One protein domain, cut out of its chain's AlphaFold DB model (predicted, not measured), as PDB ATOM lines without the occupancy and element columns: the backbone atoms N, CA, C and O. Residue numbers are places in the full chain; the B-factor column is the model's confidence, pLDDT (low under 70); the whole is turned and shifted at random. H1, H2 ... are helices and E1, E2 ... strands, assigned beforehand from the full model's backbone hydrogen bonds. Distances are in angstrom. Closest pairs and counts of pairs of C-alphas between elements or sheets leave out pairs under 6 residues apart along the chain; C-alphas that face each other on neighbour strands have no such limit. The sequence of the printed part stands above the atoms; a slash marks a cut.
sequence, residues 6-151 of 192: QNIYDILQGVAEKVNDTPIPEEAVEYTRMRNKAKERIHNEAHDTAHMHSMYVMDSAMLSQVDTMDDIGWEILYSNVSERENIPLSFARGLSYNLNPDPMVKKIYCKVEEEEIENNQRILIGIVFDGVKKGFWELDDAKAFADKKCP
ATOM      1  N   GLN A   6      48.250  18.855 -25.930       92.00
ATOM      2  CA  GLN A   6      47.987  18.960 -24.495       92.00
ATOM      3  C   GLN A   6      46.487  18.940 -24.174       92.00
ATOM      4  O   GLN A   6      46.068  18.208 -23.286       92.00
ATOM      5  N   ASN A   7      45.655  19.676 -24.923       93.12
ATOM      6  CA  ASN A   7      44.207  19.664 -24.680       93.12
ATOM      7  C   ASN A   7      43.584  18.286 -24.931       93.12
ATOM      8  O   ASN A   7      42.629  17.916 -24.253       93.12
ATOM      9  N   ILE A   8      44.122  17.534 -25.894       93.75
ATOM     10  CA  ILE A   8      43.719  16.148 -26.147       93.75
ATOM     11  C   ILE A   8      44.078  15.274 -24.936       93.75
ATOM     12  O   ILE A   8      43.230  14.517 -24.466       93.75
ATOM     13  N   TYR A   9      45.289  15.411 -24.391       94.81
ATOM     14  CA  TYR A   9      45.720  14.652 -23.213       94.81
ATOM     15  C   TYR A   9      44.890  14.980 -21.981       94.81
ATOM     16  O   TYR A   9      44.470  14.059 -21.290       94.81
ATOM     17  N   ASP A  10      44.577  16.252 -21.743       94.88
ATOM     18  CA  ASP A  10      43.751  16.668 -20.608       94.88
ATOM     19  C   ASP A  10      42.351  16.020 -20.672       94.88
ATOM     20  O   ASP A  10      41.828  15.539 -19.664       94.88
ATOM     21  N   ILE A  11      41.755  15.939 -21.871       94.38
ATOM     22  CA  ILE A  11      40.476  15.245 -22.086       94.38
ATOM     23  C   ILE A  11      40.623  13.752 -21.797       94.38
ATOM     24  O   ILE A  11      39.824  13.191 -21.047       94.38
ATOM     25  N   LEU A  12      41.640  13.102 -22.368       95.94
ATOM     26  CA  LEU A  12      41.862  11.671 -22.175       95.94
ATOM     27  C   LEU A  12      42.186  11.322 -20.721       95.94
ATOM     28  O   LEU A  12      41.766  10.269 -20.256       95.94
ATOM     29  N   GLN A  13      42.866  12.195 -19.978       96.56
ATOM     30  CA  GLN A  13      43.105  12.012 -18.546       96.56
ATOM     31  C   GLN A  13      41.782  12.012 -17.775       96.56
ATOM     32  O   GLN A  13      41.546  11.103 -16.982       96.56
ATOM     33  N   GLY A  14      40.873  12.943 -18.078       94.94
ATOM     34  CA  GLY A  14      39.528  12.940 -17.493       94.94
ATOM     35  C   GLY A  14      38.715  11.687 -17.847       94.94
ATOM     36  O   GLY A  14      37.959  11.174 -17.022       94.94
ATOM     37  N   VAL A  15      38.887  11.147 -19.058       94.94
ATOM     38  CA  VAL A  15      38.275   9.867 -19.458       94.94
ATOM     39  C   VAL A  15      38.910   8.698 -18.699       94.94
ATOM     40  O   VAL A  15      38.189   7.840 -18.192       94.94
ATOM     41  N   ALA A  16      40.237   8.674 -18.572       95.69
ATOM     42  CA  ALA A  16      40.965   7.643 -17.845       95.69
ATOM     43  C   ALA A  16      40.530   7.592 -16.378       95.69
ATOM     44  O   ALA A  16      40.241   6.513 -15.880       95.69
ATOM     45  N   GLU A  17      40.390   8.735 -15.703       94.81
ATOM     46  CA  GLU A  17      39.892   8.800 -14.320       94.81
ATOM     47  C   GLU A  17      38.502   8.174 -14.154       94.81
ATOM     48  O   GLU A  17      38.212   7.572 -13.120       94.81
ATOM     49  N   LYS A  18      37.649   8.284 -15.177       92.31
ATOM     50  CA  LYS A  18      36.307   7.696 -15.180       92.31
ATOM     51  C   LYS A  18      36.325   6.181 -15.406       92.31
ATOM     52  O   LYS A  18      35.520   5.466 -14.818       92.31
ATOM     53  N   VAL A  19      37.203   5.707 -16.287       93.69
ATOM     54  CA  VAL A  19      37.270   4.301 -16.723       93.69
ATOM     55  C   VAL A  19      38.124   3.453 -15.779       93.69
ATOM     56  O   VAL A  19      37.871   2.257 -15.609       93.69
ATOM     57  N   ASN A  20      39.138   4.044 -15.158       93.12
ATOM     58  CA  ASN A  20      40.082   3.334 -14.314       93.12
ATOM     59  C   ASN A  20      39.381   2.717 -13.093       93.12
ATOM     60  O   ASN A  20      38.425   3.269 -12.553       93.12
ATOM     61  N   ASP A  21      39.841   1.542 -12.669       89.12
ATOM     62  CA  ASP A  21      39.274   0.749 -11.572       89.12
ATOM     63  C   ASP A  21      37.816   0.279 -11.753       89.12
ATOM     64  O   ASP A  21      37.252  -0.352 -10.846       89.12
ATOM     65  N   THR A  22      37.209   0.513 -12.919       90.94
ATOM     66  CA  THR A  22      35.878  -0.012 -13.241       90.94
ATOM     67  C   THR A  22      35.933  -1.504 -13.593       90.94
ATOM     68  O   THR A  22      36.980  -2.014 -14.002       90.94
ATOM     69  N   PRO A  23      34.822  -2.249 -13.441       91.12
ATOM     70  CA  PRO A  23      34.769  -3.645 -13.859       91.12
ATOM     71  C   PRO A  23      35.056  -3.811 -15.355       91.12
ATOM     72  O   PRO A  23      34.646  -2.981 -16.165       91.12
ATOM     73  N   ILE A  24      35.697  -4.911 -15.739       91.69
ATOM     74  CA  ILE A  24      35.801  -5.289 -17.155       91.69
ATOM     75  C   ILE A  24      34.388  -5.646 -17.660       91.69
ATOM     76  O   ILE A  24      33.706  -6.426 -16.987       91.69
ATOM     77  N   PRO A  25      33.933  -5.099 -18.804       92.19
ATOM     78  CA  PRO A  25      32.675  -5.482 -19.435       92.19
ATOM     79  C   PRO A  25      32.522  -6.995 -19.602       92.19
ATOM     80  O   PRO A  25      33.491  -7.700 -19.889       92.19
ATOM     81  N   GLU A  26      31.298  -7.489 -19.429       91.56
ATOM     82  CA  GLU A  26      31.017  -8.926 -19.418       91.56
ATOM     83  C   GLU A  26      31.385  -9.597 -20.743       91.56
ATOM     84  O   GLU A  26      32.077 -10.610 -20.727       91.56
ATOM     85  N   GLU A  27      31.054  -8.982 -21.877       91.50
ATOM     86  CA  GLU A  27      31.383  -9.513 -23.205       91.50
ATOM     87  C   GLU A  27      32.895  -9.675 -23.416       91.50
ATOM     88  O   GLU A  27      33.358 -10.712 -23.896       91.50
ATOM     89  N   ALA A  28      33.702  -8.703 -22.979       91.44
ATOM     90  CA  ALA A  28      35.162  -8.799 -23.046       91.44
ATOM     91  C   ALA A  28      35.702  -9.918 -22.129       91.44
ATOM     92  O   ALA A  28      36.648 -10.635 -22.479       91.44
ATOM     93  N   VAL A  29      35.077 -10.125 -20.963       90.31
ATOM     94  CA  VAL A  29      35.397 -11.245 -20.062       90.31
ATOM     95  C   VAL A  29      35.032 -12.589 -20.698       90.31
ATOM     96  O   VAL A  29      35.800 -13.548 -20.586       90.31
ATOM     97  N   GLU A  30      33.877 -12.689 -21.348       91.69
ATOM     98  CA  GLU A  30      33.437 -13.893 -22.053       91.69
ATOM     99  C   GLU A  30      34.351 -14.226 -23.229       91.69
ATOM    100  O   GLU A  30      34.789 -15.375 -23.353       91.69
ATOM    101  N   TYR A  31      34.738 -13.220 -24.014       92.31
ATOM    102  CA  TYR A  31      35.713 -13.362 -25.089       92.31
ATOM    103  C   TYR A  31      37.048 -13.909 -24.569       92.31
ATOM    104  O   TYR A  31      37.546 -14.934 -25.046       92.31
ATOM    105  N   THR A  32      37.581 -13.299 -23.506       89.50
ATOM    106  CA  THR A  32      38.818 -13.736 -22.841       89.50
ATOM    107  C   THR A  32      38.715 -15.190 -22.365       89.50
ATOM    108  O   THR A  32      39.633 -15.992 -22.559       89.50
ATOM    109  N   ARG A  33      37.582 -15.574 -21.761       89.94
ATOM    110  CA  ARG A  33      37.330 -16.953 -21.305       89.94
ATOM    111  C   ARG A  33      37.289 -17.941 -22.466       89.94
ATOM    112  O   ARG A  33      37.895 -19.009 -22.370       89.94
ATOM    113  N   MET A  34      36.601 -17.595 -23.551       93.19
ATOM    114  CA  MET A  34      36.526 -18.416 -24.757       93.19
ATOM    115  C   MET A  34      37.921 -18.638 -25.357       93.19
ATOM    116  O   MET A  34      38.292 -19.781 -25.630       93.19
ATOM    117  N   ARG A  35      38.717 -17.569 -25.495       91.56
ATOM    118  CA  ARG A  35      40.098 -17.621 -25.999       91.56
ATOM    119  C   ARG A  35      40.995 -18.490 -25.121       91.56
ATOM    120  O   ARG A  35      41.682 -19.368 -25.639       91.56
ATOM    121  N   ASN A  36      40.937 -18.329 -23.800       90.12
ATOM    122  CA  ASN A  36      41.708 -19.163 -22.873       90.12
ATOM    123  C   ASN A  36      41.334 -20.647 -22.972       90.12
ATOM    124  O   ASN A  36      42.223 -21.493 -23.029       90.12
ATOM    125  N   LYS A  37      40.040 -20.972 -23.076       91.94
ATOM    126  CA  LYS A  37      39.581 -22.358 -23.260       91.94
ATOM    127  C   LYS A  37      40.058 -22.956 -24.587       91.94
ATOM    128  O   LYS A  37      40.404 -24.135 -24.645       91.94
ATOM    129  N   ALA A  38      40.084 -22.160 -25.656       91.56
ATOM    130  CA  ALA A  38      40.636 -22.590 -26.938       91.56
ATOM    131  C   ALA A  38      42.141 -22.875 -26.827       91.56
ATOM    132  O   ALA A  38      42.587 -23.941 -27.247       91.56
ATOM    133  N   LYS A  39      42.907 -21.977 -26.189       90.94
ATOM    134  CA  LYS A  39      44.343 -22.174 -25.935       90.94
ATOM    135  C   LYS A  39      44.607 -23.429 -25.105       90.94
ATOM    136  O   LYS A  39      45.477 -24.210 -25.467       90.94
ATOM    137  N   GLU A  40      43.835 -23.654 -24.043       91.44
ATOM    138  CA  GLU A  40      43.935 -24.854 -23.204       91.44
ATOM    139  C   GLU A  40      43.682 -26.133 -24.012       91.44
ATOM    140  O   GLU A  40      44.446 -27.089 -23.917       91.44
ATOM    141  N   ARG A  41      42.651 -26.142 -24.866       92.06
ATOM    142  CA  ARG A  41      42.351 -27.294 -25.724       92.06
ATOM    143  C   ARG A  41      43.501 -27.615 -26.678       92.06
ATOM    144  O   ARG A  41      43.891 -28.775 -26.759       92.06
ATOM    145  N   ILE A  42      44.031 -26.608 -27.377       91.12
ATOM    146  CA  ILE A  42      45.153 -26.799 -28.310       91.12
ATOM    147  C   ILE A  42      46.401 -27.235 -27.536       91.12
ATOM    148  O   ILE A  42      47.104 -28.136 -27.975       91.12
ATOM    149  N   HIS A  43      46.653 -26.654 -26.358       91.81
ATOM    150  CA  HIS A  43      47.785 -27.034 -25.517       91.81
ATOM    151  C   HIS A  43      47.718 -28.506 -25.093       91.81
ATOM    152  O   HIS A  43      48.715 -29.212 -25.217       91.81
ATOM    153  N   ASN A  44      46.552 -28.973 -24.640       92.12
ATOM    154  CA  ASN A  44      46.348 -30.365 -24.241       92.12
ATOM    155  C   ASN A  44      46.528 -31.320 -25.429       92.12
ATOM    156  O   ASN A  44      47.264 -32.295 -25.321       92.12
ATOM    157  N   GLU A  45      45.934 -31.003 -26.583       92.12
ATOM    158  CA  GLU A  45      46.082 -31.808 -27.801       92.12
ATOM    159  C   GLU A  45      47.545 -31.884 -28.262       92.12
ATOM    160  O   GLU A  45      48.056 -32.967 -28.556       92.12
ATOM    161  N   ALA A  46      48.244 -30.749 -28.262       92.06
ATOM    162  CA  ALA A  46      49.658 -30.668 -28.598       92.06
ATOM    163  C   ALA A  46      50.526 -31.459 -27.606       92.06
ATOM    164  O   ALA A  46      51.476 -32.126 -28.007       92.06
ATOM    165  N   HIS A  47      50.199 -31.432 -26.313       90.69
ATOM    166  CA  HIS A  47      50.930 -32.189 -25.299       90.69
ATOM    167  C   HIS A  47      50.729 -33.703 -25.453       90.69
ATOM    168  O   HIS A  47      51.703 -34.457 -25.450       90.69
ATOM    169  N   ASP A  48      49.488 -34.144 -25.673       92.88
ATOM    170  CA  ASP A  48      49.145 -35.557 -25.867       92.88
ATOM    171  C   ASP A  48      49.821 -36.141 -27.118       92.88
ATOM    172  O   ASP A  48      50.258 -37.295 -27.128       92.88
ATOM    173  N   THR A  49      49.969 -35.331 -28.168       92.50
ATOM    174  CA  THR A  49      50.549 -35.730 -29.462       92.50
ATOM    175  C   THR A  49      52.032 -35.375 -29.619       92.50
ATOM    176  O   THR A  49      52.660 -35.789 -30.596       92.50
ATOM    177  N   ALA A  50      52.646 -34.708 -28.633       90.06
ATOM    178  CA  ALA A  50      54.048 -34.269 -28.658       90.06
ATOM    179  C   ALA A  50      55.047 -35.398 -28.943       90.06
ATOM    180  O   ALA A  50      56.070 -35.191 -29.595       90.06
ATOM    181  N   HIS A  51      54.741 -36.612 -28.485       91.31
ATOM    182  CA  HIS A  51      55.575 -37.793 -28.704       91.31
ATOM    183  C   HIS A  51      55.610 -38.258 -30.172       91.31
ATOM    184  O   HIS A  51      56.500 -39.021 -30.545       91.31
ATOM    185  N   MET A  52      54.652 -37.828 -31.000       93.12
ATOM    186  CA  MET A  52      54.533 -38.248 -32.396       93.12
ATOM    187  C   MET A  52      55.385 -37.399 -33.341       93.12
ATOM    188  O   MET A  52      55.920 -37.925 -34.316       93.12
ATOM    189  N   HIS A  53      55.494 -36.089 -33.093       93.94
ATOM    190  CA  HIS A  53      56.194 -35.171 -33.989       93.94
ATOM    191  C   HIS A  53      56.586 -33.860 -33.289       93.94
ATOM    192  O   HIS A  53      55.838 -33.336 -32.466       93.94
ATOM    193  N   SER A  54      57.724 -33.273 -33.674       89.19
ATOM    194  CA  SER A  54      58.245 -32.029 -33.080       89.19
ATOM    195  C   SER A  54      57.345 -30.807 -33.300       89.19
ATOM    196  O   SER A  54      57.373 -29.890 -32.488       89.19
ATOM    197  N   MET A  55      56.527 -30.813 -34.356       91.94
ATOM    198  CA  MET A  55      55.523 -29.770 -34.631       91.94
ATOM    199  C   MET A  55      54.641 -29.496 -33.406       91.94
ATOM    200  O   MET A  55      54.488 -28.347 -33.020       91.94
ATOM    201  N   TYR A  56      54.157 -30.537 -32.727       88.75
ATOM    202  CA  TYR A  56      53.276 -30.381 -31.567       88.75
ATOM    203  C   TYR A  56      53.997 -29.788 -30.342       88.75
ATOM    204  O   TYR A  56      53.412 -29.039 -29.562       88.75
ATOM    205  N   VAL A  57      55.303 -30.040 -30.195       86.50
ATOM    206  CA  VAL A  57      56.127 -29.359 -29.179       86.50
ATOM    207  C   VAL A  57      56.238 -27.864 -29.496       86.50
ATOM    208  O   VAL A  57      56.168 -27.037 -28.586       86.50
ATOM    209  N   MET A  58      56.378 -27.513 -30.780       87.75
ATOM    210  CA  MET A  58      56.414 -26.116 -31.223       87.75
ATOM    211  C   MET A  58      55.064 -25.424 -31.011       87.75
ATOM    212  O   MET A  58      55.050 -24.339 -30.437       87.75
ATOM    213  N   ASP A  59      53.945 -26.066 -31.360       87.06
ATOM    214  CA  ASP A  59      52.596 -25.526 -31.136       87.06
ATOM    215  C   ASP A  59      52.361 -25.207 -29.650       87.06
ATOM    216  O   ASP A  59      51.920 -24.110 -29.298       87.06
ATOM    217  N   SER A  60      52.740 -26.128 -28.755       85.06
ATOM    218  CA  SER A  60      52.629 -25.935 -27.304       85.06
ATOM    219  C   SER A  60      53.447 -24.735 -26.803       85.06
ATOM    220  O   SER A  60      52.957 -23.943 -25.993       85.06
ATOM    221  N   ALA A  61      54.672 -24.560 -27.313       86.06
ATOM    222  CA  ALA A  61      55.537 -23.441 -26.950       86.06
ATOM    223  C   ALA A  61      55.018 -22.099 -27.500       86.06
ATOM    224  O   ALA A  61      55.025 -21.095 -26.783       86.06
ATOM    225  N   MET A  62      54.514 -22.084 -28.737       88.25
ATOM    226  CA  MET A  62      54.007 -20.874 -29.392       88.25
ATOM    227  C   MET A  62      52.712 -20.363 -28.751       88.25
ATOM    228  O   MET A  62      52.518 -19.155 -28.664       88.25
ATOM    229  N   LEU A  63      51.859 -21.241 -28.210       86.94
ATOM    230  CA  LEU A  63      50.619 -20.835 -27.530       86.94
ATOM    231  C   LEU A  63      50.834 -19.870 -26.356       86.94
ATOM    232  O   LEU A  63      49.975 -19.023 -26.102       86.94
ATOM    233  N   SER A  64      51.956 -19.979 -25.639       78.88
ATOM    234  CA  SER A  64      52.288 -19.045 -24.552       78.88
ATOM    235  C   SER A  64      52.603 -17.626 -25.036       78.88
ATOM    236  O   SER A  64      52.487 -16.692 -24.250       78.88
ATOM    237  N   GLN A  65      52.964 -17.466 -26.313       85.69
ATOM    238  CA  GLN A  65      53.279 -16.177 -26.937       85.69
ATOM    239  C   GLN A  65      52.054 -15.517 -27.576       85.69
ATOM    240  O   GLN A  65      52.106 -14.349 -27.937       85.69
ATOM    241  N   VAL A  66      50.962 -16.264 -27.754       85.12
ATOM    242  CA  VAL A  66      49.722 -15.728 -28.318       85.12
ATOM    243  C   VAL A  66      48.975 -14.983 -27.224       85.12
ATOM    244  O   VAL A  66      48.555 -15.600 -26.244       85.12
ATOM    245  N   ASP A  67      48.742 -13.690 -27.401       86.94
ATOM    246  CA  ASP A  67      47.930 -12.930 -26.459       86.94
ATOM    247  C   ASP A  67      46.488 -13.446 -26.408       86.94
ATOM    248  O   ASP A  67      45.897 -13.914 -27.392       86.94
ATOM    249  N   THR A  68      45.910 -13.409 -25.209       87.12
ATOM    250  CA  THR A  68      44.504 -13.788 -25.025       87.12
ATOM    251  C   THR A  68      43.575 -12.721 -25.608       87.12
ATOM    252  O   THR A  68      42.538 -13.079 -26.169       87.12
ATOM    253  N   MET A  69      43.973 -11.449 -25.516       89.81
ATOM    254  CA  MET A  69      43.300 -10.304 -26.130       89.81
ATOM    255  C   MET A  69      43.986  -9.963 -27.450       89.81
ATOM    256  O   MET A  69      45.090  -9.429 -27.455       89.81
ATOM    257  N   ASP A  70      43.335 -10.306 -28.555       91.06
ATOM    258  CA  ASP A  70      43.698  -9.837 -29.890       91.06
ATOM    259  C   ASP A  70      42.945  -8.540 -30.227       91.06
ATOM    260  O   ASP A  70      42.162  -8.035 -29.418       91.06
ATOM    261  N   ASP A  71      43.171  -7.998 -31.424       90.69
ATOM    262  CA  ASP A  71      42.570  -6.735 -31.873       90.69
ATOM    263  C   ASP A  71      41.037  -6.734 -31.752       90.69
ATOM    264  O   ASP A  71      40.443  -5.734 -31.357       90.69
ATOM    265  N   ILE A  72      40.385  -7.871 -32.021       92.88
ATOM    266  CA  ILE A  72      38.928  -8.014 -31.881       92.88
ATOM    267  C   ILE A  72      38.524  -7.922 -30.409       92.88
ATOM    268  O   ILE A  72      37.588  -7.197 -30.072       92.88
ATOM    269  N   GLY A  73      39.233  -8.629 -29.524       93.25
ATOM    270  CA  GLY A  73      38.990  -8.550 -28.087       93.25
ATOM    271  C   GLY A  73      39.119  -7.120 -27.559       93.25
ATOM    272  O   GLY A  73      38.281  -6.673 -26.772       93.25
ATOM    273  N   TRP A  74      40.140  -6.388 -28.011       94.00
ATOM    274  CA  TRP A  74      40.339  -4.989 -27.636       94.00
ATOM    275  C   TRP A  74      39.211  -4.087 -28.141       94.00
ATOM    276  O   TRP A  74      38.697  -3.280 -27.371       94.00
ATOM    277  N   GLU A  75      38.742  -4.267 -29.375       94.38
ATOM    278  CA  GLU A  75      37.611  -3.496 -29.906       94.38
ATOM    279  C   GLU A  75      36.294  -3.767 -29.160       94.38
ATOM    280  O   GLU A  75      35.557  -2.825 -28.862       94.38
ATOM    281  N   ILE A  76      36.030  -5.020 -28.764       95.06
ATOM    282  CA  ILE A  76      34.886  -5.361 -27.897       95.06
ATOM    283  C   ILE A  76      34.983  -4.598 -26.573       95.06
ATOM    284  O   ILE A  76      33.993  -4.020 -26.114       95.06
ATOM    285  N   LEU A  77      36.176  -4.563 -25.964       95.12
ATOM    286  CA  LEU A  77      36.410  -3.815 -24.731       95.12
ATOM    287  C   LEU A  77      36.133  -2.319 -24.930       95.12
ATOM    288  O   LEU A  77      35.409  -1.729 -24.127       95.12
ATOM    289  N   TYR A  78      36.681  -1.711 -25.983       95.38
ATOM    290  CA  TYR A  78      36.533  -0.279 -26.243       95.38
ATOM    291  C   TYR A  78      35.081   0.112 -26.522       95.38
ATOM    292  O   TYR A  78      34.625   1.109 -25.962       95.38
ATOM    293  N   SER A  79      34.341  -0.675 -27.314       95.81
ATOM    294  CA  SER A  79      32.916  -0.428 -27.592       95.81
ATOM    295  C   SER A  79      32.083  -0.481 -26.319       95.81
ATOM    296  O   SER A  79      31.375   0.467 -25.991       95.81
ATOM    297  N   ASN A  80      32.259  -1.534 -25.519       95.50
ATOM    298  CA  ASN A  80      31.518  -1.691 -24.274       95.50
ATOM    299  C   ASN A  80      31.838  -0.579 -23.256       95.50
ATOM    300  O   ASN A  80      30.949  -0.096 -22.557       95.50
ATOM    301  N   VAL A  81      33.104  -0.158 -23.150       95.12
ATOM    302  CA  VAL A  81      33.489   0.983 -22.300       95.12
ATOM    303  C   VAL A  81      32.887   2.284 -22.838       95.12
ATOM    304  O   VAL A  81      32.378   3.086 -22.054       95.12
ATOM    305  N   SER A  82      32.911   2.483 -24.157       95.00
ATOM    306  CA  SER A  82      32.335   3.647 -24.833       95.00
ATOM    307  C   SER A  82      30.846   3.793 -24.530       95.00
ATOM    308  O   SER A  82      30.416   4.854 -24.072       95.00
ATOM    309  N   GLU A  83      30.087   2.714 -24.695       94.69
ATOM    310  CA  GLU A  83      28.652   2.667 -24.424       94.69
ATOM    311  C   GLU A  83      28.349   2.866 -22.938       94.69
ATOM    312  O   GLU A  83      27.581   3.757 -22.568       94.69
ATOM    313  N   ARG A  84      28.997   2.083 -22.066       93.38
ATOM    314  CA  ARG A  84      28.740   2.106 -20.621       93.38
ATOM    315  C   ARG A  84      29.054   3.462 -20.000       93.38
ATOM    316  O   ARG A  84      28.288   3.954 -19.174       93.38
ATOM    317  N   GLU A  85      30.173   4.071 -20.387       91.62
ATOM    318  CA  GLU A  85      30.598   5.367 -19.858       91.62
ATOM    319  C   GLU A  85      30.061   6.554 -20.674       91.62
ATOM    320  O   GLU A  85      30.316   7.706 -20.310       91.62
ATOM    321  N   ASN A  86      29.302   6.317 -21.749       91.88
ATOM    322  CA  ASN A  86      28.793   7.347 -22.660       91.88
ATOM    323  C   ASN A  86      29.896   8.301 -23.177       91.88
ATOM    324  O   ASN A  86      29.739   9.532 -23.245       91.88
ATOM    325  N   ILE A  87      31.048   7.724 -23.512       93.81
ATOM    326  CA  ILE A  87      32.187   8.419 -24.118       93.81
ATOM    327  C   ILE A  87      32.314   8.003 -25.585       93.81
ATOM    328  O   ILE A  87      31.913   6.896 -25.927       93.81
ATOM    329  N   PRO A  88      32.866   8.843 -26.473       94.31
ATOM    330  CA  PRO A  88      33.133   8.432 -27.846       94.31
ATOM    331  C   PRO A  88      34.111   7.255 -27.919       94.31
ATOM    332  O   PRO A  88      35.058   7.178 -27.131       94.31
ATOM    333  N   LEU A  89      33.925   6.373 -28.901       93.94
ATOM    334  CA  LEU A  89      34.778   5.197 -29.095       93.94
ATOM    335  C   LEU A  89      36.245   5.575 -29.327       93.94
ATOM    336  O   LEU A  89      37.146   4.887 -28.853       93.94
ATOM    337  N   SER A  90      36.502   6.687 -30.017       94.00
ATOM    338  CA  SER A  90      37.862   7.199 -30.205       94.00
ATOM    339  C   SER A  90      38.549   7.569 -28.888       94.00
ATOM    340  O   SER A  90      39.758   7.397 -28.771       94.00
ATOM    341  N   PHE A  91      37.794   8.022 -27.881       94.88
ATOM    342  CA  PHE A  91      38.347   8.368 -26.571       94.88
ATOM    343  C   PHE A  91      38.669   7.107 -25.782       94.88
ATOM    344  O   PHE A  91      39.709   7.060 -25.136       94.88
ATOM    345  N   ALA A  92      37.812   6.083 -25.869       94.88
ATOM    346  CA  ALA A  92      38.109   4.769 -25.307       94.88
ATOM    347  C   ALA A  92      39.384   4.194 -25.943       94.88
ATOM    348  O   ALA A  92      40.333   3.903 -25.232       94.88
ATOM    349  N   ARG A  93      39.477   4.157 -27.280       94.69
ATOM    350  CA  ARG A  93      40.686   3.717 -28.008       94.69
ATOM    351  C   ARG A  93      41.943   4.529 -27.683       94.69
ATOM    352  O   ARG A  93      43.042   4.016 -27.833       94.69
ATOM    353  N   GLY A  94      41.788   5.788 -27.277       93.25
ATOM    354  CA  GLY A  94      42.894   6.673 -26.909       93.25
ATOM    355  C   GLY A  94      43.548   6.359 -25.563       93.25
ATOM    356  O   GLY A  94      44.523   7.017 -25.208       93.25
ATOM    357  N   LEU A  95      43.026   5.396 -24.799       94.75
ATOM    358  CA  LEU A  95      43.615   4.969 -23.535       94.75
ATOM    359  C   LEU A  95      44.476   3.717 -23.719       94.75
ATOM    360  O   LEU A  95      44.135   2.814 -24.478       94.75
ATOM    361  N   SER A  96      45.550   3.626 -22.939       93.38
ATOM    362  CA  SER A  96      46.342   2.405 -22.802       93.38
ATOM    363  C   SER A  96      45.751   1.556 -21.678       93.38
ATOM    364  O   SER A  96      45.638   2.020 -20.537       93.38
ATOM    365  N   TYR A  97      45.331   0.331 -22.002       92.81
ATOM    366  CA  TYR A  97      44.632  -0.570 -21.085       92.81
ATOM    367  C   TYR A  97      45.544  -1.677 -20.573       92.81
ATOM    368  O   TYR A  97      46.324  -2.277 -21.305       92.81
ATOM    369  N   ASN A  98      45.352  -2.027 -19.310       90.31
ATOM    370  CA  ASN A  98      45.873  -3.231 -18.699       90.31
ATOM    371  C   ASN A  98      44.723  -3.942 -17.977       90.31
ATOM    372  O   ASN A  98      44.017  -3.356 -17.153       90.31
ATOM    373  N   LEU A  99      44.514  -5.209 -18.322       85.50
ATOM    374  CA  LEU A  99      43.503  -6.046 -17.696       85.50
ATOM    375  C   LEU A  99      44.169  -6.882 -16.613       85.50
ATOM    376  O   LEU A  99      45.116  -7.623 -16.881       85.50
ATOM    377  N   ASN A 100      43.654  -6.791 -15.390       74.94
ATOM    378  CA  ASN A 100      44.173  -7.608 -14.306       74.94
ATOM    379  C   ASN A 100      43.961  -9.105 -14.624       74.94
ATOM    380  O   ASN A 100      42.822  -9.514 -14.873       74.94
ATOM    381  N   PRO A 101      45.020  -9.933 -14.601       64.50
ATOM    382  CA  PRO A 101      44.902 -11.364 -14.862       64.50
ATOM    383  C   PRO A 101      44.195 -12.126 -13.732       64.50
ATOM    384  O   PRO A 101      43.815 -13.281 -13.927       64.50
ATOM    385  N   ASP A 102      44.028 -11.519 -12.551       70.31
ATOM    386  CA  ASP A 102      43.358 -12.144 -11.415       70.31
ATOM    387  C   ASP A 102      41.838 -12.262 -11.666       70.31
ATOM    388  O   ASP A 102      41.130 -11.249 -11.728       70.31
ATOM    389  N   PRO A 103      41.279 -13.487 -11.746       65.69
ATOM    390  CA  PRO A 103      39.849 -13.698 -11.954       65.69
ATOM    391  C   PRO A 103      38.967 -13.168 -10.811       65.69
ATOM    392  O   PRO A 103      37.755 -13.032 -11.014       65.69
ATOM    393  N   MET A 104      39.539 -12.878  -9.639       71.38
ATOM    394  CA  MET A 104      38.856 -12.265  -8.496       71.38
ATOM    395  C   MET A 104      38.835 -10.735  -8.570       71.38
ATOM    396  O   MET A 104      37.967 -10.109  -7.963       71.38
ATOM    397  N   VAL A 105      39.747 -10.124  -9.331       70.50
ATOM    398  CA  VAL A 105      39.881  -8.666  -9.461       70.50
ATOM    399  C   VAL A 105      39.756  -8.285 -10.931       70.50
ATOM    400  O   VAL A 105      40.705  -7.861 -11.571       70.50
ATOM    401  N   LYS A 106      38.550  -8.417 -11.485       79.25
ATOM    402  CA  LYS A 106      38.260  -8.086 -12.890       79.25
ATOM    403  C   LYS A 106      38.066  -6.588 -13.088       79.25
ATOM    404  O   LYS A 106      36.953  -6.134 -13.354       79.25
ATOM    405  N   LYS A 107      39.137  -5.825 -12.909       88.94
ATOM    406  CA  LYS A 107      39.137  -4.376 -13.100       88.94
ATOM    407  C   LYS A 107      39.958  -3.971 -14.310       88.94
ATOM    408  O   LYS A 107      40.949  -4.620 -14.645       88.94
ATOM    409  N   ILE A 108      39.526  -2.881 -14.926       91.44
ATOM    410  CA  ILE A 108      40.290  -2.154 -15.925       91.44
ATOM    411  C   ILE A 108      41.292  -1.265 -15.200       91.44
ATOM    412  O   ILE A 108      40.913  -0.489 -14.323       91.44
ATOM    413  N   TYR A 109      42.549  -1.347 -15.612       92.62
ATOM    414  CA  TYR A 109      43.520  -0.298 -15.365       92.62
ATOM    415  C   TYR A 109      43.782   0.425 -16.670       92.62
ATOM    416  O   TYR A 109      44.041  -0.216 -17.685       92.62
ATOM    417  N   CYS A 110      43.709   1.748 -16.661       93.94
ATOM    418  CA  CYS A 110      44.005   2.523 -17.853       93.94
ATOM    419  C   CYS A 110      44.775   3.794 -17.525       93.94
ATOM    420  O   CYS A 110      44.630   4.376 -16.449       93.94
ATOM    421  N   LYS A 111      45.590   4.228 -18.481       94.38
ATOM    422  CA  LYS A 111      46.354   5.474 -18.423       94.38
ATOM    423  C   LYS A 111      46.445   6.099 -19.810       94.38
ATOM    424  O   LYS A 111      46.155   5.454 -20.814       94.38
ATOM    425  N   VAL A 112      46.869   7.353 -19.846       95.31
ATOM    426  CA  VAL A 112      47.194   8.054 -21.088       95.31
ATOM    427  C   VAL A 112      48.680   7.853 -21.364       95.31
ATOM    428  O   VAL A 112      49.512   8.216 -20.532       95.31
ATOM    429  N   GLU A 113      49.010   7.258 -22.506       93.50
ATOM    430  CA  GLU A 113      50.382   7.174 -23.009       93.50
ATOM    431  C   GLU A 113      50.539   8.141 -24.184       93.50
ATOM    432  O   GLU A 113      50.149   7.846 -25.311       93.50
ATOM    433  N   GLU A 114      51.081   9.330 -23.905       91.69
ATOM    434  CA  GLU A 114      51.181  10.420 -24.889       91.69
ATOM    435  C   GLU A 114      51.936   9.986 -26.156       91.69
ATOM    436  O   GLU A 114      51.485  10.263 -27.263       91.69
ATOM    437  N   GLU A 115      53.026   9.225 -26.012       89.00
ATOM    438  CA  GLU A 115      53.826   8.736 -27.144       89.00
ATOM    439  C   GLU A 115      53.045   7.771 -28.054       89.00
ATOM    440  O   GLU A 115      53.171   7.841 -29.279       89.00
ATOM    441  N   GLU A 116      52.201   6.896 -27.496       86.38
ATOM    442  CA  GLU A 116      51.360   5.993 -28.297       86.38
ATOM    443  C   GLU A 116      50.313   6.778 -29.100       86.38
ATOM    444  O   GLU A 116      50.055   6.475 -30.268       86.38
ATOM    445  N   ILE A 117      49.748   7.828 -28.498       88.19
ATOM    446  CA  ILE A 117      48.739   8.684 -29.128       88.19
ATOM    447  C   ILE A 117      49.358   9.534 -30.244       88.19
ATOM    448  O   ILE A 117      48.784   9.620 -31.330       88.19
ATOM    449  N   GLU A 118      50.529  10.141 -30.019       86.12
ATOM    450  CA  GLU A 118      51.207  10.971 -31.031       86.12
ATOM    451  C   GLU A 118      51.588  10.180 -32.279       86.12
ATOM    452  O   GLU A 118      51.517  10.705 -33.393       86.12
ATOM    453  N   ASN A 119      51.958   8.914 -32.100       85.56
ATOM    454  CA  ASN A 119      52.353   8.035 -33.194       85.56
ATOM    455  C   ASN A 119      51.158   7.391 -33.916       85.56
ATOM    456  O   ASN A 119      51.335   6.790 -34.978       85.56
ATOM    457  N   ASN A 120      49.936   7.536 -33.391       87.50
ATOM    458  CA  ASN A 120      48.730   6.957 -33.972       87.50
ATOM    459  C   ASN A 120      47.795   8.035 -34.541       87.50
ATOM    460  O   ASN A 120      46.812   8.446 -33.918       87.50
ATOM    461  N   GLN A 121      48.068   8.447 -35.785       87.12
ATOM    462  CA  GLN A 121      47.284   9.467 -36.493       87.12
ATOM    463  C   GLN A 121      45.774   9.146 -36.540       87.12
ATOM    464  O   GLN A 121      44.946  10.052 -36.441       87.12
ATOM    465  N   ARG A 122      45.395   7.860 -36.649       86.38
ATOM    466  CA  ARG A 122      43.986   7.428 -36.700       86.38
ATOM    467  C   ARG A 122      43.264   7.712 -35.385       86.38
ATOM    468  O   ARG A 122      42.142   8.219 -35.406       86.38
ATOM    469  N   ILE A 123      43.893   7.385 -34.256       88.50
ATOM    470  CA  ILE A 123      43.346   7.676 -32.925       88.50
ATOM    471  C   ILE A 123      43.254   9.191 -32.725       88.50
ATOM    472  O   ILE A 123      42.200   9.689 -32.330       88.50
ATOM    473  N   LEU A 124      44.315   9.925 -33.077       89.69
ATOM    474  CA  LEU A 124      44.382  11.380 -32.937       89.69
ATOM    475  C   LEU A 124      43.242  12.088 -33.694       89.69
ATOM    476  O   LEU A 124      42.529  12.903 -33.109       89.69
ATOM    477  N   ILE A 125      43.025  11.740 -34.968       89.81
ATOM    478  CA  ILE A 125      41.912  12.275 -35.770       89.81
ATOM    479  C   ILE A 125      40.565  11.890 -35.166       89.81
ATOM    480  O   ILE A 125      39.691  12.748 -35.043       89.81
ATOM    481  N   GLY A 126      40.395  10.629 -34.763       90.94
ATOM    482  CA  GLY A 126      39.154  10.169 -34.143       90.94
ATOM    483  C   GLY A 126      38.778  11.023 -32.931       90.94
ATOM    484  O   GLY A 126      37.653  11.515 -32.854       90.94
ATOM    485  N   ILE A 127      39.739  11.263 -32.034       93.25
ATOM    486  CA  ILE A 127      39.526  12.067 -30.824       93.25
ATOM    487  C   ILE A 127      39.183  13.515 -31.178       93.25
ATOM    488  O   ILE A 127      38.271  14.097 -30.595       93.25
ATOM    489  N   VAL A 128      39.884  14.110 -32.141       92.81
ATOM    490  CA  VAL A 128      39.637  15.497 -32.552       92.81
ATOM    491  C   VAL A 128      38.216  15.669 -33.091       92.81
ATOM    492  O   VAL A 128      37.488  16.554 -32.637       92.81
ATOM    493  N   PHE A 129      37.781  14.798 -34.002       91.75
ATOM    494  CA  PHE A 129      36.457  14.899 -34.616       91.75
ATOM    495  C   PHE A 129      35.318  14.499 -33.673       91.75
ATOM    496  O   PHE A 129      34.260  15.129 -33.692       91.75
ATOM    497  N   ASP A 130      35.518  13.520 -32.791       93.75
ATOM    498  CA  ASP A 130      34.538  13.247 -31.737       93.75
ATOM    499  C   ASP A 130      34.512  14.358 -30.671       93.75
ATOM    500  O   ASP A 130      33.462  14.627 -30.083       93.75
ATOM    501  N   GLY A 131      35.619  15.078 -30.474       91.88
ATOM    502  CA  GLY A 131      35.669  16.297 -29.670       91.88
ATOM    503  C   GLY A 131      34.829  17.437 -30.250       91.88
ATOM    504  O   GLY A 131      34.159  18.137 -29.490       91.88
ATOM    505  N   VAL A 132      34.767  17.571 -31.581       91.44
ATOM    506  CA  VAL A 132      33.831  18.496 -32.254       91.44
ATOM    507  C   VAL A 132      32.383  18.115 -31.942       91.44
ATOM    508  O   VAL A 132      31.599  18.966 -31.531       91.44
ATOM    509  N   LYS A 133      32.026  16.825 -32.034       89.31
ATOM    510  CA  LYS A 133      30.669  16.346 -31.694       89.31
ATOM    511  C   LYS A 133      30.299  16.595 -30.229       89.31
ATOM    512  O   LYS A 133      29.130  16.809 -29.916       89.31
ATOM    513  N   LYS A 134      31.280  16.563 -29.322       90.56
ATOM    514  CA  LYS A 134      31.103  16.897 -27.898       90.56
ATOM    515  C   LYS A 134      31.140  18.407 -27.617       90.56
ATOM    516  O   LYS A 134      30.902  18.801 -26.477       90.56
ATOM    517  N   GLY A 135      31.394  19.241 -28.628       90.44
ATOM    518  CA  GLY A 135      31.416  20.699 -28.516       90.44
ATOM    519  C   GLY A 135      32.691  21.268 -27.888       90.44
ATOM    520  O   GLY A 135      32.670  22.391 -27.391       90.44
ATOM    521  N   PHE A 136      33.794  20.512 -27.871       91.38
ATOM    522  CA  PHE A 136      35.078  21.012 -27.362       91.38
ATOM    523  C   PHE A 136      35.757  21.972 -28.336       91.38
ATOM    524  O   PHE A 136      36.417  22.921 -27.908       91.38
ATOM    525  N   TRP A 137      35.580  21.736 -29.637       93.62
ATOM    526  CA  TRP A 137      36.205  22.513 -30.701       93.62
ATOM    527  C   TRP A 137      35.249  22.716 -31.870       93.62
ATOM    528  O   TRP A 137      34.317  21.942 -32.074       93.62
ATOM    529  N   GLU A 138      35.530  23.748 -32.657       91.69
ATOM    530  CA  GLU A 138      34.849  23.989 -33.923       91.69
ATOM    531  C   GLU A 138      35.410  23.074 -35.019       91.69
ATOM    532  O   GLU A 138      36.580  22.680 -34.995       91.69
ATOM    533  N   LEU A 139      34.588  22.772 -36.026       88.38
ATOM    534  CA  LEU A 139      34.971  21.895 -37.136       88.38
ATOM    535  C   LEU A 139      36.184  22.421 -37.924       88.38
ATOM    536  O   LEU A 139      37.030  21.638 -38.354       88.38
ATOM    537  N   ASP A 140      36.284  23.736 -38.105       88.56
ATOM    538  CA  ASP A 140      37.389  24.348 -38.851       88.56
ATOM    539  C   ASP A 140      38.721  24.247 -38.091       88.56
ATOM    540  O   ASP A 140      39.762  23.987 -38.699       88.56
ATOM    541  N   ASP A 141      38.684  24.359 -36.757       90.12
ATOM    542  CA  ASP A 141      39.854  24.150 -35.894       90.12
ATOM    543  C   ASP A 141      40.330  22.681 -35.976       90.12
ATOM    544  O   ASP A 141      41.534  22.411 -36.023       90.12
ATOM    545  N   ALA A 142      39.390  21.729 -36.050       88.94
ATOM    546  CA  ALA A 142      39.669  20.299 -36.209       88.94
ATOM    547  C   ALA A 142      40.323  19.954 -37.552       88.94
ATOM    548  O   ALA A 142      41.324  19.236 -37.577       88.94
ATOM    549  N   LYS A 143      39.806  20.506 -38.655       87.94
ATOM    550  CA  LYS A 143      40.397  20.331 -39.991       87.94
ATOM    551  C   LYS A 143      41.813  20.901 -40.056       87.94
ATOM    552  O   LYS A 143      42.751  20.207 -40.431       87.94
ATOM    553  N   ALA A 144      42.010  22.131 -39.581       89.75
ATOM    554  CA  ALA A 144      43.336  22.748 -39.571       89.75
ATOM    555  C   ALA A 144      44.361  21.941 -38.748       89.75
ATOM    556  O   ALA A 144      45.545  21.883 -39.095       89.75
ATOM    557  N   PHE A 145      43.925  21.310 -37.653       90.56
ATOM    558  CA  PHE A 145      44.775  20.420 -36.867       90.56
ATOM    559  C   PHE A 145      45.106  19.123 -37.618       90.56
ATOM    560  O   PHE A 145      46.282  18.751 -37.680       90.56
ATOM    561  N   ALA A 146      44.105  18.462 -38.206       87.81
ATOM    562  CA  ALA A 146      44.279  17.218 -38.953       87.81
ATOM    563  C   ALA A 146      45.196  17.403 -40.173       87.81
ATOM    564  O   ALA A 146      46.156  16.649 -40.309       87.81
ATOM    565  N   ASP A 147      45.030  18.477 -40.952       86.50
ATOM    566  CA  ASP A 147      45.909  18.808 -42.090       86.50
ATOM    567  C   ASP A 147      47.383  18.929 -41.687       86.50
ATOM    568  O   ASP A 147      48.296  18.599 -42.444       86.50
ATOM    569  N   LYS A 148      47.632  19.432 -40.475       87.75
ATOM    570  CA  LYS A 148      48.982  19.685 -39.972       87.75
ATOM    571  C   LYS A 148      49.617  18.458 -39.321       87.75
ATOM    572  O   LYS A 148      50.836  18.305 -39.390       87.75
ATOM    573  N   LYS A 149      48.834  17.661 -38.592       85.81
ATOM    574  CA  LYS A 149      49.331  16.581 -37.721       85.81
ATOM    575  C   LYS A 149      49.092  15.182 -38.273       85.81
ATOM    576  O   LYS A 149      49.812  14.267 -37.887       85.81
ATOM    577  N   CYS A 150      48.126  15.025 -39.165       84.12
ATOM    578  CA  CYS A 150      47.733  13.750 -39.748       84.12
ATOM    579  C   CYS A 150      47.480  13.895 -41.260       84.12
ATOM    580  O   CYS A 150      46.389  13.568 -41.727       84.12
ATOM    581  N   PRO A 151      48.464  14.396 -42.033       79.75
ATOM    582  CA  PRO A 151      48.275  14.697 -43.454       79.75
ATOM    583  C   PRO A 151      48.006  13.449 -44.310       79.75
ATOM    584  O   PRO A 151      47.528  13.574 -45.434       79.75
TER     585      PRO A 151
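What this domain is: This is residues 6 to 151 of the 192 residues of an uncharacterized protein of Euryarchaeota archaeon (UniProt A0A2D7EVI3). A long helical arm, made of H2 with H3 folded back along its last part, reaches out from a loose body that holds the other named elements; H4, in that body, runs past the first part of H2 and joins arm to body. In the body, short H5 sits among H1, H4 and H7, a small two-stranded hairpin, E1 and E2, has H1 beside E2, and the helical hairpin H7 and H8 makes the end far from the arm. The printed part has 146 residues, with eight named helices and two named strands in the order H1 H2 H3 H4 H5 E1 E2 H6 H7 H8; the sheet, E1 - E2, is antiparallel and the class is mostly helix. The whole is loose, with a radius of gyration of the C-alphas of 19.5 A, and spans 65 by 35 by 19 A.

How they stand to each other: E1, residues 96 to 99, and E2, residues 108 to 111, form an antiparallel hairpin at 156 degrees; N 98 and O 109 are 2.8 A apart, within hydrogen-bond range. H1, residues 6 to 19, comes closest to E2 at the C-alphas of Ala 16 and Lys 111, 5.8 A apart. H5, residues 89 to 93, only just touches H1, with 3 pairs of C-alphas within 8 A, the closest Leu 12 and Phe 91 at 6.5 A. H4, residues 71 to 85, touches H5, closest at the C-alphas of Ser 82 and Leu 89, 5.2 A. H2, residues 26 to 49, touches H4 with residues 27 to 32 alone, at a shallow tilt of 21 degrees, opposite ways; the closest C-alphas, Ala 28 and Leu 77, are 5.4 A apart. H3, residues 54 to 63, forms a helical hairpin with H2 at a shallow tilt of 20 degrees, closest at the C-alphas of Ala 46 and Tyr 56, 4.7 A. H7, residues 121 to 133, touches H5, closest at the C-alphas of Ser 90 and Gly 126, 5.1 A. H8, residues 139 to 149, forms a helical hairpin with H7 at a shallow tilt of 11 degrees, closest at the C-alphas of Val 128 and Ala 142, 6.0 A. H6, residues 114 to 118, and H7 only just touch, with 3 pairs of C-alphas within 8 A, and only at the corner. Every O i to N i+4 pair is within hydrogen-bond range in H1 to H7; in H8, 6 of 7 are.

Where its parts are: H1 is 19.8 A long, from C-alpha 6 at (47.987, 18.960, -24.495). H2 is 34.7 A long and ends at C-alpha 49, (50.549, -35.730, -29.462). H4 is 20.8 A, H7 18.6 A and H8 15.3 A, the last ending at C-alpha 149, (49.331, 16.581, -37.721).

The domain as a whole: The two C-alphas farthest apart, His 51 and Asp 140, are 65.5 A apart. The printed part has no cut and no long link. Mean pLDDT of the printed part is 90.2; residues 101 and 103 are under 70.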